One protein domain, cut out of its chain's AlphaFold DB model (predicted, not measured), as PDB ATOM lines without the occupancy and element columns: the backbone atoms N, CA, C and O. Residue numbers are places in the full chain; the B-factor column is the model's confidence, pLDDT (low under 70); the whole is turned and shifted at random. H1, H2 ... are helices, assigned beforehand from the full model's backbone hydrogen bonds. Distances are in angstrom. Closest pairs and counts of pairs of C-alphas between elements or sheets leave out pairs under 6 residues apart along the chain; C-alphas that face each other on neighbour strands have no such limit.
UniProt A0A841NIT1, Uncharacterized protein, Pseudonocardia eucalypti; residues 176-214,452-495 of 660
ATOM      1  N   LEU A 176     125.836 212.499 144.436       88.00
ATOM      2  CA  LEU A 176     125.485 213.310 143.264       88.00
ATOM      3  C   LEU A 176     126.419 213.066 142.077       88.00
ATOM      4  O   LEU A 176     125.986 213.189 140.936       88.00
ATOM      5  N   GLU A 177     127.672 212.714 142.357       88.25
ATOM      6  CA  GLU A 177     128.702 212.451 141.350       88.25
ATOM      7  C   GLU A 177     128.693 210.985 140.895       88.25
ATOM      8  O   GLU A 177     129.256 210.653 139.855       88.25
ATOM      9  N   GLN A 178     128.035 210.105 141.658       89.44
ATOM     10  CA  GLN A 178     127.969 208.672 141.385       89.44
ATOM     11  C   GLN A 178     126.887 208.320 140.361       89.44
ATOM     12  O   GLN A 178     125.725 208.734 140.459       89.44
ATOM     13  N   ALA A 179     127.250 207.442 139.428       88.19
ATOM     14  CA  ALA A 179     126.294 206.792 138.546       88.19
ATOM     15  C   ALA A 179     125.630 205.624 139.299       88.19
ATOM     16  O   ALA A 179     126.263 204.607 139.579       88.19
ATOM     17  N   LEU A 180     124.349 205.783 139.646       88.62
ATOM     18  CA  LEU A 180     123.522 204.736 140.256       88.62
ATOM     19  C   LEU A 180     122.399 204.361 139.279       88.62
ATOM     20  O   LEU A 180     121.676 205.281 138.864       88.62
ATOM     21  N   PRO A 181     122.246 203.068 138.930       89.00
ATOM     22  CA  PRO A 181     121.214 202.615 138.010       89.00
ATOM     23  C   PRO A 181     119.832 202.735 138.655       89.00
ATOM     24  O   PRO A 181     119.681 202.613 139.873       89.00
ATOM     25  N   GLU A 182     118.821 202.980 137.829       86.00
ATOM     26  CA  GLU A 182     117.426 202.981 138.273       86.00
ATOM     27  C   GLU A 182     116.898 201.552 138.427       86.00
ATOM     28  O   GLU A 182     117.453 200.607 137.869       86.00
ATOM     29  N   SER A 183     115.808 201.380 139.181       84.00
ATOM     30  CA  SER A 183     115.241 200.055 139.461       84.00
ATOM     31  C   SER A 183     114.852 199.281 138.196       84.00
ATOM     32  O   SER A 183     114.961 198.062 138.189       84.00
ATOM     33  N   GLU A 184     114.465 199.974 137.120       84.69
ATOM     34  CA  GLU A 184     114.105 199.371 135.825       84.69
ATOM     35  C   GLU A 184     115.311 198.814 135.053       84.69
ATOM     36  O   GLU A 184     115.157 197.964 134.181       84.69
ATOM     37  N   GLN A 185     116.521 199.284 135.363       85.25
ATOM     38  CA  GLN A 185     117.760 198.856 134.708       85.25
ATOM     39  C   GLN A 185     118.388 197.632 135.390       85.25
ATOM     40  O   GLN A 185     119.391 197.100 134.910       85.25
ATOM     41  N   LEU A 186     117.835 197.208 136.529       88.31
ATOM     42  CA  LEU A 186     118.321 196.063 137.287       88.31
ATOM     43  C   LEU A 186     117.652 194.778 136.781       88.31
ATOM     44  O   LEU A 186     116.433 194.759 136.604       88.31
ATOM     45  N   PRO A 187     118.413 193.685 136.592       92.06
ATOM     46  CA  PRO A 187     117.815 192.397 136.274       92.06
ATOM     47  C   PRO A 187     116.914 191.931 137.422       92.06
ATOM     48  O   PRO A 187     117.180 192.189 138.599       92.06
ATOM     49  N   SER A 188     115.830 191.233 137.082       91.44
ATOM     50  CA  SER A 188     114.892 190.763 138.101       91.44
ATOM     51  C   SER A 188     115.550 189.721 139.011       91.44
ATOM     52  O   SER A 188     116.385 188.920 138.585       91.44
ATOM     53  N   THR A 189     115.155 189.692 140.287       91.12
ATOM     54  CA  THR A 189     115.710 188.713 141.240       91.12
ATOM     55  C   THR A 189     115.368 187.277 140.829       91.12
ATOM     56  O   THR A 189     116.169 186.376 141.059       91.12
ATOM     57  N   GLU A 190     114.214 187.057 140.195       89.25
ATOM     58  CA  GLU A 190     113.803 185.749 139.672       89.25
ATOM     59  C   GLU A 190     114.676 185.291 138.500       89.25
ATOM     60  O   GLU A 190     115.106 184.137 138.460       89.25
ATOM     61  N   GLU A 191     114.993 186.200 137.574       92.12
ATOM     62  CA  GLU A 191     115.887 185.915 136.453       92.12
ATOM     63  C   GLU A 191     117.296 185.577 136.940       92.12
ATOM     64  O   GLU A 191     117.842 184.545 136.547       92.12
ATOM     65  N   VAL A 192     117.853 186.380 137.855       91.50
ATOM     66  CA  VAL A 192     119.163 186.102 138.465       91.50
ATOM     67  C   VAL A 192     119.127 184.781 139.234       91.50
ATOM     68  O   VAL A 192     120.051 183.987 139.110       91.50
ATOM     69  N   ALA A 193     118.051 184.479 139.965       88.50
ATOM     70  CA  ALA A 193     117.911 183.214 140.684       88.50
ATOM     71  C   ALA A 193     117.843 181.998 139.749       88.50
ATOM     72  O   ALA A 193     118.409 180.947 140.050       88.50
ATOM     73  N   ARG A 194     117.146 182.112 138.613       88.25
ATOM     74  CA  ARG A 194     117.127 181.070 137.581       88.25
ATOM     75  C   ARG A 194     118.524 180.868 136.996       88.25
ATOM     76  O   ARG A 194     119.005 179.741 136.987       88.25
ATOM     77  N   LEU A 195     119.181 181.946 136.573       90.12
ATOM     78  CA  LEU A 195     120.502 181.874 135.950       90.12
ATOM     79  C   LEU A 195     121.587 181.401 136.923       90.12
ATOM     80  O   LEU A 195     122.438 180.611 136.534       90.12
ATOM     81  N   CYS A 196     121.546 181.817 138.191       88.38
ATOM     82  CA  CYS A 196     122.444 181.307 139.227       88.38
ATOM     83  C   CYS A 196     122.276 179.796 139.416       88.38
ATOM     84  O   CYS A 196     123.281 179.096 139.491       88.38
ATOM     85  N   ARG A 197     121.040 179.270 139.421       84.00
ATOM     86  CA  ARG A 197     120.803 177.818 139.527       84.00
ATOM     87  C   ARG A 197     121.383 177.069 138.335       84.00
ATOM     88  O   ARG A 197     122.067 176.069 138.519       84.00
ATOM     89  N   GLU A 198     121.150 177.575 137.128       85.50
ATOM     90  CA  GLU A 198     121.660 176.970 135.890       85.50
ATOM     91  C   GLU A 198     123.188 177.075 135.766       85.50
ATOM     92  O   GLU A 198     123.831 176.160 135.260       85.50
ATOM     93  N   ALA A 199     123.793 178.145 136.287       85.06
ATOM     94  CA  ALA A 199     125.243 178.346 136.319       85.06
ATOM     95  C   ALA A 199     125.967 177.504 137.393       85.06
ATOM     96  O   ALA A 199     127.206 177.536 137.466       85.06
ATOM     97  N   GLY A 200     125.208 176.793 138.238       80.62
ATOM     98  CA  GLY A 200     125.706 176.092 139.423       80.62
ATOM     99  C   GLY A 200     126.267 177.041 140.489       80.62
ATOM    100  O   GLY A 200     127.249 176.732 141.157       80.62
ATOM    101  N   GLY A 201     125.704 178.243 140.581       78.25
ATOM    102  CA  GLY A 201     126.073 179.269 141.546       78.25
ATOM    103  C   GLY A 201     125.349 179.129 142.886       78.25
ATOM    104  O   GLY A 201     124.381 178.381 143.029       78.25
ATOM    105  N   GLU A 202     125.804 179.896 143.875       79.12
ATOM    106  CA  GLU A 202     125.186 179.966 145.201       79.12
ATOM    107  C   GLU A 202     123.771 180.549 145.078       79.12
ATOM    108  O   GLU A 202     123.594 181.742 144.817       79.12
ATOM    109  N   CYS A 203     122.747 179.721 145.269       69.44
ATOM    110  CA  CYS A 203     121.353 180.166 145.180       69.44
ATOM    111  C   CYS A 203     120.728 180.439 146.552       69.44
ATOM    112  O   CYS A 203     119.793 181.233 146.647       69.44
ATOM    113  N   GLY A 204     121.274 179.851 147.621       61.97
ATOM    114  CA  GLY A 204     120.646 179.859 148.943       61.97
ATOM    115  C   GLY A 204     119.249 179.209 148.938       61.97
ATOM    116  O   GLY A 204     118.730 178.835 147.881       61.97
ATOM    117  N   PRO A 205     118.609 179.055 150.108       57.28
ATOM    118  CA  PRO A 205     117.209 178.651 150.160       57.28
ATOM    119  C   PRO A 205     116.337 179.717 149.474       57.28
ATOM    120  O   PRO A 205     116.609 180.922 149.557       57.28
ATOM    121  N   ALA A 206     115.301 179.285 148.751       54.84
ATOM    122  CA  ALA A 206     114.338 180.207 148.158       54.84
ATOM    123  C   ALA A 206     113.711 181.064 149.273       54.84
ATOM    124  O   ALA A 206     113.269 180.530 150.281       54.84
ATOM    125  N   ALA A 207     113.683 182.390 149.107       49.53
ATOM    126  CA  ALA A 207     113.195 183.307 150.143       49.53
ATOM    127  C   ALA A 207     111.696 183.122 150.462       49.53
ATOM    128  O   ALA A 207     111.262 183.496 151.547       49.53
ATOM    129  N   ASP A 208     110.938 182.511 149.546       45.22
ATOM    130  CA  ASP A 208     109.511 182.202 149.720       45.22
ATOM    131  C   ASP A 208     109.266 180.841 150.382       45.22
ATOM    132  O   ASP A 208     108.150 180.539 150.807       45.22
ATOM    133  N   ALA A 209     110.310 180.024 150.520       47.03
ATOM    134  CA  ALA A 209     110.263 178.841 151.348       47.03
ATOM    135  C   ALA A 209     110.563 179.294 152.782       47.03
ATOM    136  O   ALA A 209     111.720 179.411 153.187       47.03
ATOM    137  N   ALA A 210     109.513 179.546 153.570       39.62
ATOM    138  CA  ALA A 210     109.573 179.594 155.037       39.62
ATOM    139  C   ALA A 210     109.902 178.199 155.608       39.62
ATOM    140  O   ALA A 210     109.250 177.688 156.516       39.62
ATOM    141  N   GLU A 211     110.886 177.549 155.008       42.31
ATOM    142  CA  GLU A 211     111.314 176.203 155.270       42.31
ATOM    143  C   GLU A 211     112.451 176.301 156.271       42.31
ATOM    144  O   GLU A 211     113.533 176.831 156.011       42.31
ATOM    145  N   THR A 212     112.172 175.799 157.465       44.34
ATOM    146  CA  THR A 212     113.176 175.461 158.464       44.34
ATOM    147  C   THR A 212     114.376 174.756 157.816       44.34
ATOM    148  O   THR A 212     114.193 174.037 156.831       44.34
ATOM    149  N   PRO A 213     115.597 174.884 158.372       49.75
ATOM    150  CA  PRO A 213     116.804 174.235 157.841       49.75
ATOM    151  C   PRO A 213     116.693 172.705 157.683       49.75
ATOM    152  O   PRO A 213     117.518 172.108 157.000       49.75
ATOM    153  N   GLU A 214     115.668 172.073 158.261       49.12
ATOM    154  CA  GLU A 214     115.333 170.652 158.099       49.12
ATOM    155  C   GLU A 214     114.638 170.309 156.763       49.12
ATOM    156  O   GLU A 214     114.626 169.147 156.369       49.12
ATOM    157  N   GLU A 452     127.026 172.664 128.414       84.50
ATOM    158  CA  GLU A 452     126.651 173.731 127.476       84.50
ATOM    159  C   GLU A 452     125.722 174.717 128.178       84.50
ATOM    160  O   GLU A 452     126.057 175.894 128.309       84.50
ATOM    161  N   ARG A 453     124.636 174.208 128.772       84.44
ATOM    162  CA  ARG A 453     123.678 175.015 129.536       84.44
ATOM    163  C   ARG A 453     124.335 175.786 130.685       84.44
ATOM    164  O   ARG A 453     124.043 176.962 130.889       84.44
ATOM    165  N   LEU A 454     125.243 175.142 131.415       84.19
ATOM    166  CA  LEU A 454     125.975 175.755 132.522       84.19
ATOM    167  C   LEU A 454     126.902 176.881 132.035       84.19
ATOM    168  O   LEU A 454     126.982 177.937 132.667       84.19
ATOM    169  N   THR A 455     127.574 176.693 130.897       87.00
ATOM    170  CA  THR A 455     128.427 177.726 130.289       87.00
ATOM    171  C   THR A 455     127.594 178.894 129.762       87.00
ATOM    172  O   THR A 455     127.934 180.052 130.011       87.00
ATOM    173  N   ASP A 456     126.468 178.610 129.109       89.94
ATOM    174  CA  ASP A 456     125.546 179.621 128.596       89.94
ATOM    175  C   ASP A 456     124.957 180.479 129.719       89.94
ATOM    176  O   ASP A 456     124.962 181.707 129.617       89.94
ATOM    177  N   ALA A 457     124.535 179.870 130.831       89.69
ATOM    178  CA  ALA A 457     124.027 180.598 131.992       89.69
ATOM    179  C   ALA A 457     125.089 181.528 132.614       89.69
ATOM    180  O   ALA A 457     124.798 182.683 132.938       89.69
ATOM    181  N   ARG A 458     126.347 181.075 132.722       90.75
ATOM    182  CA  ARG A 458     127.477 181.905 133.200       90.75
ATOM    183  C   ARG A 458     127.774 183.073 132.263       90.75
ATOM    184  O   ARG A 458     128.019 184.194 132.721       90.75
ATOM    185  N   ASN A 459     127.713 182.834 130.955       92.69
ATOM    186  CA  ASN A 459     127.877 183.875 129.945       92.69
ATOM    187  C   ASN A 459     126.740 184.903 130.015       92.69
ATOM    188  O   ASN A 459     127.003 186.101 129.928       92.69
ATOM    189  N   GLN A 460     125.500 184.464 130.236       94.00
ATOM    190  CA  GLN A 460     124.351 185.355 130.418       94.00
ATOM    191  C   GLN A 460     124.477 186.206 131.691       94.00
ATOM    192  O   GLN A 460     124.296 187.420 131.619       94.00
ATOM    193  N   LEU A 461     124.871 185.625 132.833       93.38
ATOM    194  CA  LEU A 461     125.144 186.388 134.066       93.38
ATOM    195  C   LEU A 461     126.263 187.420 133.874       93.38
ATOM    196  O   LEU A 461     126.148 188.559 134.332       93.38
ATOM    197  N   SER A 462     127.322 187.048 133.152       94.19
ATOM    198  CA  SER A 462     128.414 187.963 132.804       94.19
ATOM    199  C   SER A 462     127.936 189.084 131.874       94.19
ATOM    200  O   SER A 462     128.263 190.248 132.093       94.19
ATOM    201  N   ALA A 463     127.092 188.765 130.890       94.31
ATOM    202  CA  ALA A 463     126.505 189.745 129.984       94.31
ATOM    203  C   ALA A 463     125.566 190.726 130.705       94.31
ATOM    204  O   ALA A 463     125.589 191.916 130.386       94.31
ATOM    205  N   LEU A 464     124.790 190.261 131.694       94.06
ATOM    206  CA  LEU A 464     123.983 191.121 132.570       94.06
ATOM    207  C   LEU A 464     124.872 192.059 133.392       94.06
ATOM    208  O   LEU A 464     124.611 193.261 133.449       94.06
ATOM    209  N   ALA A 465     125.958 191.538 133.972       93.31
ATOM    210  CA  ALA A 465     126.924 192.341 134.715       93.31
ATOM    211  C   ALA A 465     127.558 193.432 133.831       93.31
ATOM    212  O   ALA A 465     127.626 194.595 134.226       93.31
ATOM    213  N   ASP A 466     127.958 193.088 132.607       92.31
ATOM    214  CA  ASP A 466     128.523 194.048 131.657       92.31
ATOM    215  C   ASP A 466     127.470 195.037 131.132       92.31
ATOM    216  O   ASP A 466     127.782 196.199 130.871       92.31
ATOM    217  N   GLY A 467     126.214 194.603 130.997       90.81
ATOM    218  CA  GLY A 467     125.073 195.468 130.703       90.81
ATOM    219  C   GLY A 467     124.882 196.543 131.770       90.81
ATOM    220  O   GLY A 467     124.758 197.718 131.425       90.81
ATOM    221  N   MET A 468     124.959 196.166 133.050       88.94
ATOM    222  CA  MET A 468     124.885 197.110 134.170       88.94
ATOM    223  C   MET A 468     126.032 198.124 134.149       88.94
ATOM    224  O   MET A 468     125.784 199.323 134.271       88.94
ATOM    225  N   VAL A 469     127.270 197.665 133.932       89.81
ATOM    226  CA  VAL A 469     128.444 198.553 133.830       89.81
ATOM    227  C   VAL A 469     128.282 199.543 132.671       89.81
ATOM    228  O   VAL A 469     128.556 200.728 132.830       89.81
ATOM    229  N   ARG A 470     127.779 199.095 131.513       89.00
ATOM    230  CA  ARG A 470     127.508 199.984 130.368       89.00
ATOM    231  C   ARG A 470     126.386 200.988 130.641       89.00
ATOM    232  O   ARG A 470     126.462 202.112 130.154       89.00
ATOM    233  N   ALA A 471     125.361 200.596 131.396       84.88
ATOM    234  CA  ALA A 471     124.232 201.458 131.744       84.88
ATOM    235  C   ALA A 471     124.582 202.535 132.788       84.88
ATOM    236  O   ALA A 471     123.841 203.507 132.928       84.88
ATOM    237  N   THR A 472     125.713 202.403 133.492       84.69
ATOM    238  CA  THR A 472     126.197 203.385 134.477       84.69
ATOM    239  C   THR A 472     127.504 204.054 134.030       84.69
ATOM    240  O   THR A 472     128.573 203.753 134.560       84.69
ATOM    241  N   PRO A 473     127.454 204.995 133.063       76.75
ATOM    242  CA  PRO A 473     128.640 205.729 132.638       76.75
ATOM    243  C   PRO A 473     129.066 206.725 133.728       76.75
ATOM    244  O   PRO A 473     128.451 207.775 133.897       76.75
ATOM    245  N   GLY A 474     130.118 206.397 134.480       81.38
ATOM    246  CA  GLY A 474     130.686 207.278 135.502       81.38
ATOM    247  C   GLY A 474     131.361 206.523 136.647       81.38
ATOM    248  O   GLY A 474     131.498 205.301 136.583       81.38
ATOM    249  N   PRO A 475     131.795 207.234 137.702       83.38
ATOM    250  CA  PRO A 475     132.275 206.589 138.917       83.38
ATOM    251  C   PRO A 475     131.116 205.822 139.569       83.38
ATOM    252  O   PRO A 475     130.093 206.405 139.950       83.38
ATOM    253  N   THR A 476     131.260 204.503 139.657       84.75
ATOM    254  CA  THR A 476     130.263 203.619 140.259       84.75
ATOM    255  C   THR A 476     130.297 203.726 141.781       84.75
ATOM    256  O   THR A 476     131.344 203.918 142.402       84.75
ATOM    257  N   GLY A 477     129.120 203.630 142.400       86.06
ATOM    258  CA  GLY A 477     129.022 203.456 143.846       86.06
ATOM    259  C   GLY A 477     129.437 202.037 144.265       86.06
ATOM    260  O   GLY A 477     129.282 201.097 143.477       86.06
ATOM    261  N   PRO A 478     129.892 201.836 145.516       89.62
ATOM    262  CA  PRO A 478     130.279 200.515 146.019       89.62
ATOM    263  C   PRO A 478     129.133 199.489 145.962       89.62
ATOM    264  O   PRO A 478     129.377 198.285 145.886       89.62
ATOM    265  N   GLU A 479     127.877 199.942 145.973       92.25
ATOM    266  CA  GLU A 479     126.693 199.094 145.839       92.25
ATOM    267  C   GLU A 479     126.552 198.503 144.428       92.25
ATOM    268  O   GLU A 479     126.190 197.335 144.283       92.25
ATOM    269  N   VAL A 480     126.880 199.280 143.390       91.12
ATOM    270  CA  VAL A 480     126.865 198.817 141.993       91.12
ATOM    271  C   VAL A 480     127.989 197.810 141.772       91.12
ATOM    272  O   VAL A 480     127.755 196.739 141.215       91.12
ATOM    273  N   ASP A 481     129.180 198.096 142.300       91.94
ATOM    274  CA  ASP A 481     130.311 197.169 142.253       91.94
ATOM    275  C   ASP A 481     129.995 195.849 142.967       91.94
ATOM    276  O   ASP A 481     130.395 194.778 142.504       91.94
ATOM    277  N   ALA A 482     129.261 195.901 144.085       92.94
ATOM    278  CA  ALA A 482     128.812 194.713 144.802       92.94
ATOM    279  C   ALA A 482     127.814 193.883 143.978       92.94
ATOM    280  O   ALA A 482     127.959 192.661 143.928       92.94
ATOM    281  N   LEU A 483     126.858 194.518 143.288       93.50
ATOM    282  CA  LEU A 483     125.914 193.829 142.394       93.50
ATOM    283  C   LEU A 483     126.634 193.174 141.210       93.50
ATOM    284  O   LEU A 483     126.447 191.985 140.957       93.50
ATOM    285  N   VAL A 484     127.511 193.915 140.525       93.88
ATOM    286  CA  VAL A 484     128.320 193.398 139.406       93.88
ATOM    287  C   VAL A 484     129.189 192.230 139.867       93.88
ATOM    288  O   VAL A 484     129.271 191.201 139.195       93.88
ATOM    289  N   ARG A 485     129.813 192.351 141.044       94.62
ATOM    290  CA  ARG A 485     130.606 191.274 141.641       94.62
ATOM    291  C   ARG A 485     129.749 190.059 141.983       94.62
ATOM    292  O   ARG A 485     130.195 188.948 141.727       94.62
ATOM    293  N   ALA A 486     128.548 190.249 142.522       93.06
ATOM    294  CA  ALA A 486     127.637 189.154 142.837       93.06
ATOM    295  C   ALA A 486     127.211 188.387 141.577       93.06
ATOM    296  O   ALA A 486     127.262 187.158 141.579       93.06
ATOM    297  N   LEU A 487     126.891 189.094 140.486       93.44
ATOM    298  CA  LEU A 487     126.570 188.480 139.193       93.44
ATOM    299  C   LEU A 487     127.758 187.692 138.627       93.44
ATOM    300  O   LEU A 487     127.597 186.538 138.242       93.44
ATOM    301  N   ARG A 488     128.967 188.268 138.658       93.38
ATOM    302  CA  ARG A 488     130.204 187.599 138.202       93.38
ATOM    303  C   ARG A 488     130.621 186.413 139.074       93.38
ATOM    304  O   ARG A 488     131.313 185.521 138.604       93.38
ATOM    305  N   GLN A 489     130.234 186.419 140.348       90.94
ATOM    306  CA  GLN A 489     130.436 185.302 141.275       90.94
ATOM    307  C   GLN A 489     129.276 184.299 141.249       90.94
ATOM    308  O   GLN A 489     129.323 183.317 141.983       90.94
ATOM    309  N   HIS A 490     128.242 184.543 140.440       90.88
ATOM    310  CA  HIS A 490     127.032 183.727 140.358       90.88
ATOM    311  C   HIS A 490     126.338 183.534 141.724       90.88
ATOM    312  O   HIS A 490     125.779 182.474 141.988       90.88
ATOM    313  N   SER A 491     126.363 184.547 142.598       89.25
ATOM    314  CA  SER A 491     125.854 184.450 143.976       89.25
ATOM    315  C   SER A 491     124.573 185.262 144.164       89.25
ATOM    316  O   SER A 491     124.600 186.493 144.288       89.25
ATOM    317  N   LEU A 492     123.438 184.562 144.225       90.19
ATOM    318  CA  LEU A 492     122.131 185.164 144.487       90.19
ATOM    319  C   LEU A 492     122.044 185.809 145.884       90.19
ATOM    320  O   LEU A 492     121.502 186.915 145.970       90.19
ATOM    321  N   PRO A 493     122.573 185.209 146.974       89.62
ATOM    322  CA  PRO A 493     122.551 185.839 148.292       89.62
ATOM    323  C   PRO A 493     123.247 187.201 148.306       89.62
ATOM    324  O   PRO A 493     122.664 188.182 148.765       89.62
ATOM    325  N   LYS A 494     124.450 187.295 147.719       90.75
ATOM    326  CA  LYS A 494     125.193 188.563 147.625       90.75
ATOM    327  C   LYS A 494     124.464 189.590 146.763       90.75
ATOM    328  O   LYS A 494     124.473 190.776 147.088       90.75
ATOM    329  N   TYR A 495     123.809 189.144 145.689       92.69
ATOM    330  CA  TYR A 495     122.998 190.017 144.840       92.69
ATOM    331  C   TYR A 495     121.818 190.606 145.630       92.69
ATOM    332  O   TYR A 495     121.651 191.824 145.681       92.69
TER     333      TYR A 495
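AT A GLANCE: This is residues 176 to 214 and 452 to 495 of the 660 residues of an uncharacterized protein of Pseudonocardia eucalypti (UniProt A0A841NIT1). A long helix, H2, has two shorter helices packed along it, H1 on its first half and H3 on its second, both running against it; H2 and H3 form a helical hairpin. The little helix H4 sits between H1 and H3, away from H2, and after H1 an unnamed stretch, residues 199 to 214, trails off to a cut. The printed part has 83 residues with four named helices, in the order H1, H2, H3, H4, and no named strand; the class is all helix. It is only just compact, close to loose, with a radius of gyration of the C-alphas of 13.8 A and spans of 47 by 32 by 19 A.

IN THESE COORDINATES: Residues 176 to 188 hold no named element. H1, residues 189 to 198, begins at C-alpha 189 (115.710, 188.713, 141.240) and is 14.2 A long from first to last C-alpha. Residues 199 to 214 again hold no named element. After the cut comes H2, residues 452 to 471, 28.2 A long, from C-alpha 452 at (126.651, 173.731, 127.476). H3, residues 478 to 488, is 15.1 A long. H4, residues 492 to 495, is 4.9 A long and ends at C-alpha 495 (122.998, 190.017, 144.840).

HOW THE PARTS SIT: H1 touches H2 with residues 453 to 461 of H2 alone; the closest C-alphas are those of Leu 195 and Ala 457, 5.5 A apart. They run opposite ways at a steep tilt of 35.3 degrees, only just past shallow. H2 touches H3 with residues 461 to 469 of H2 alone, and the closest C-alphas, those of Ala 465 and Val 484, are 5.0 A apart. This hairpin has a shallow tilt of 20 degrees, opposite ways. H1 and H3 are close but not clearly touching, with the closest C-alphas, Val 192 and Leu 487, at 7.8 A. H4 touches H3, with the C-alphas of Ala 486 and Tyr 495 closest at 5.1 A. H1 and H4 only just touch, with 3 pairs of C-alphas within 8 A, the closest being Ala 193 and Leu 492 at 6.0 A. H2 and H4 are apart. In H1, H2 and H3 every O i to N i+4 pair is within hydrogen-bond range; H4 is too short for such a pair.

THE WHOLE: The two C-alphas farthest apart are those of Glu 177 and Glu 214, at 47.0 A. Residues 215 to 451 are not printed, and C-alphas 214 and 452 are 32.8 A apart across this cut, which the link from H1 to H2 spans. Of the links printed whole, H3 to H4 is tight and H2 to H3 is short. The mean pLDDT of the printed part is 83.4; residues 203 to 214 are under 70.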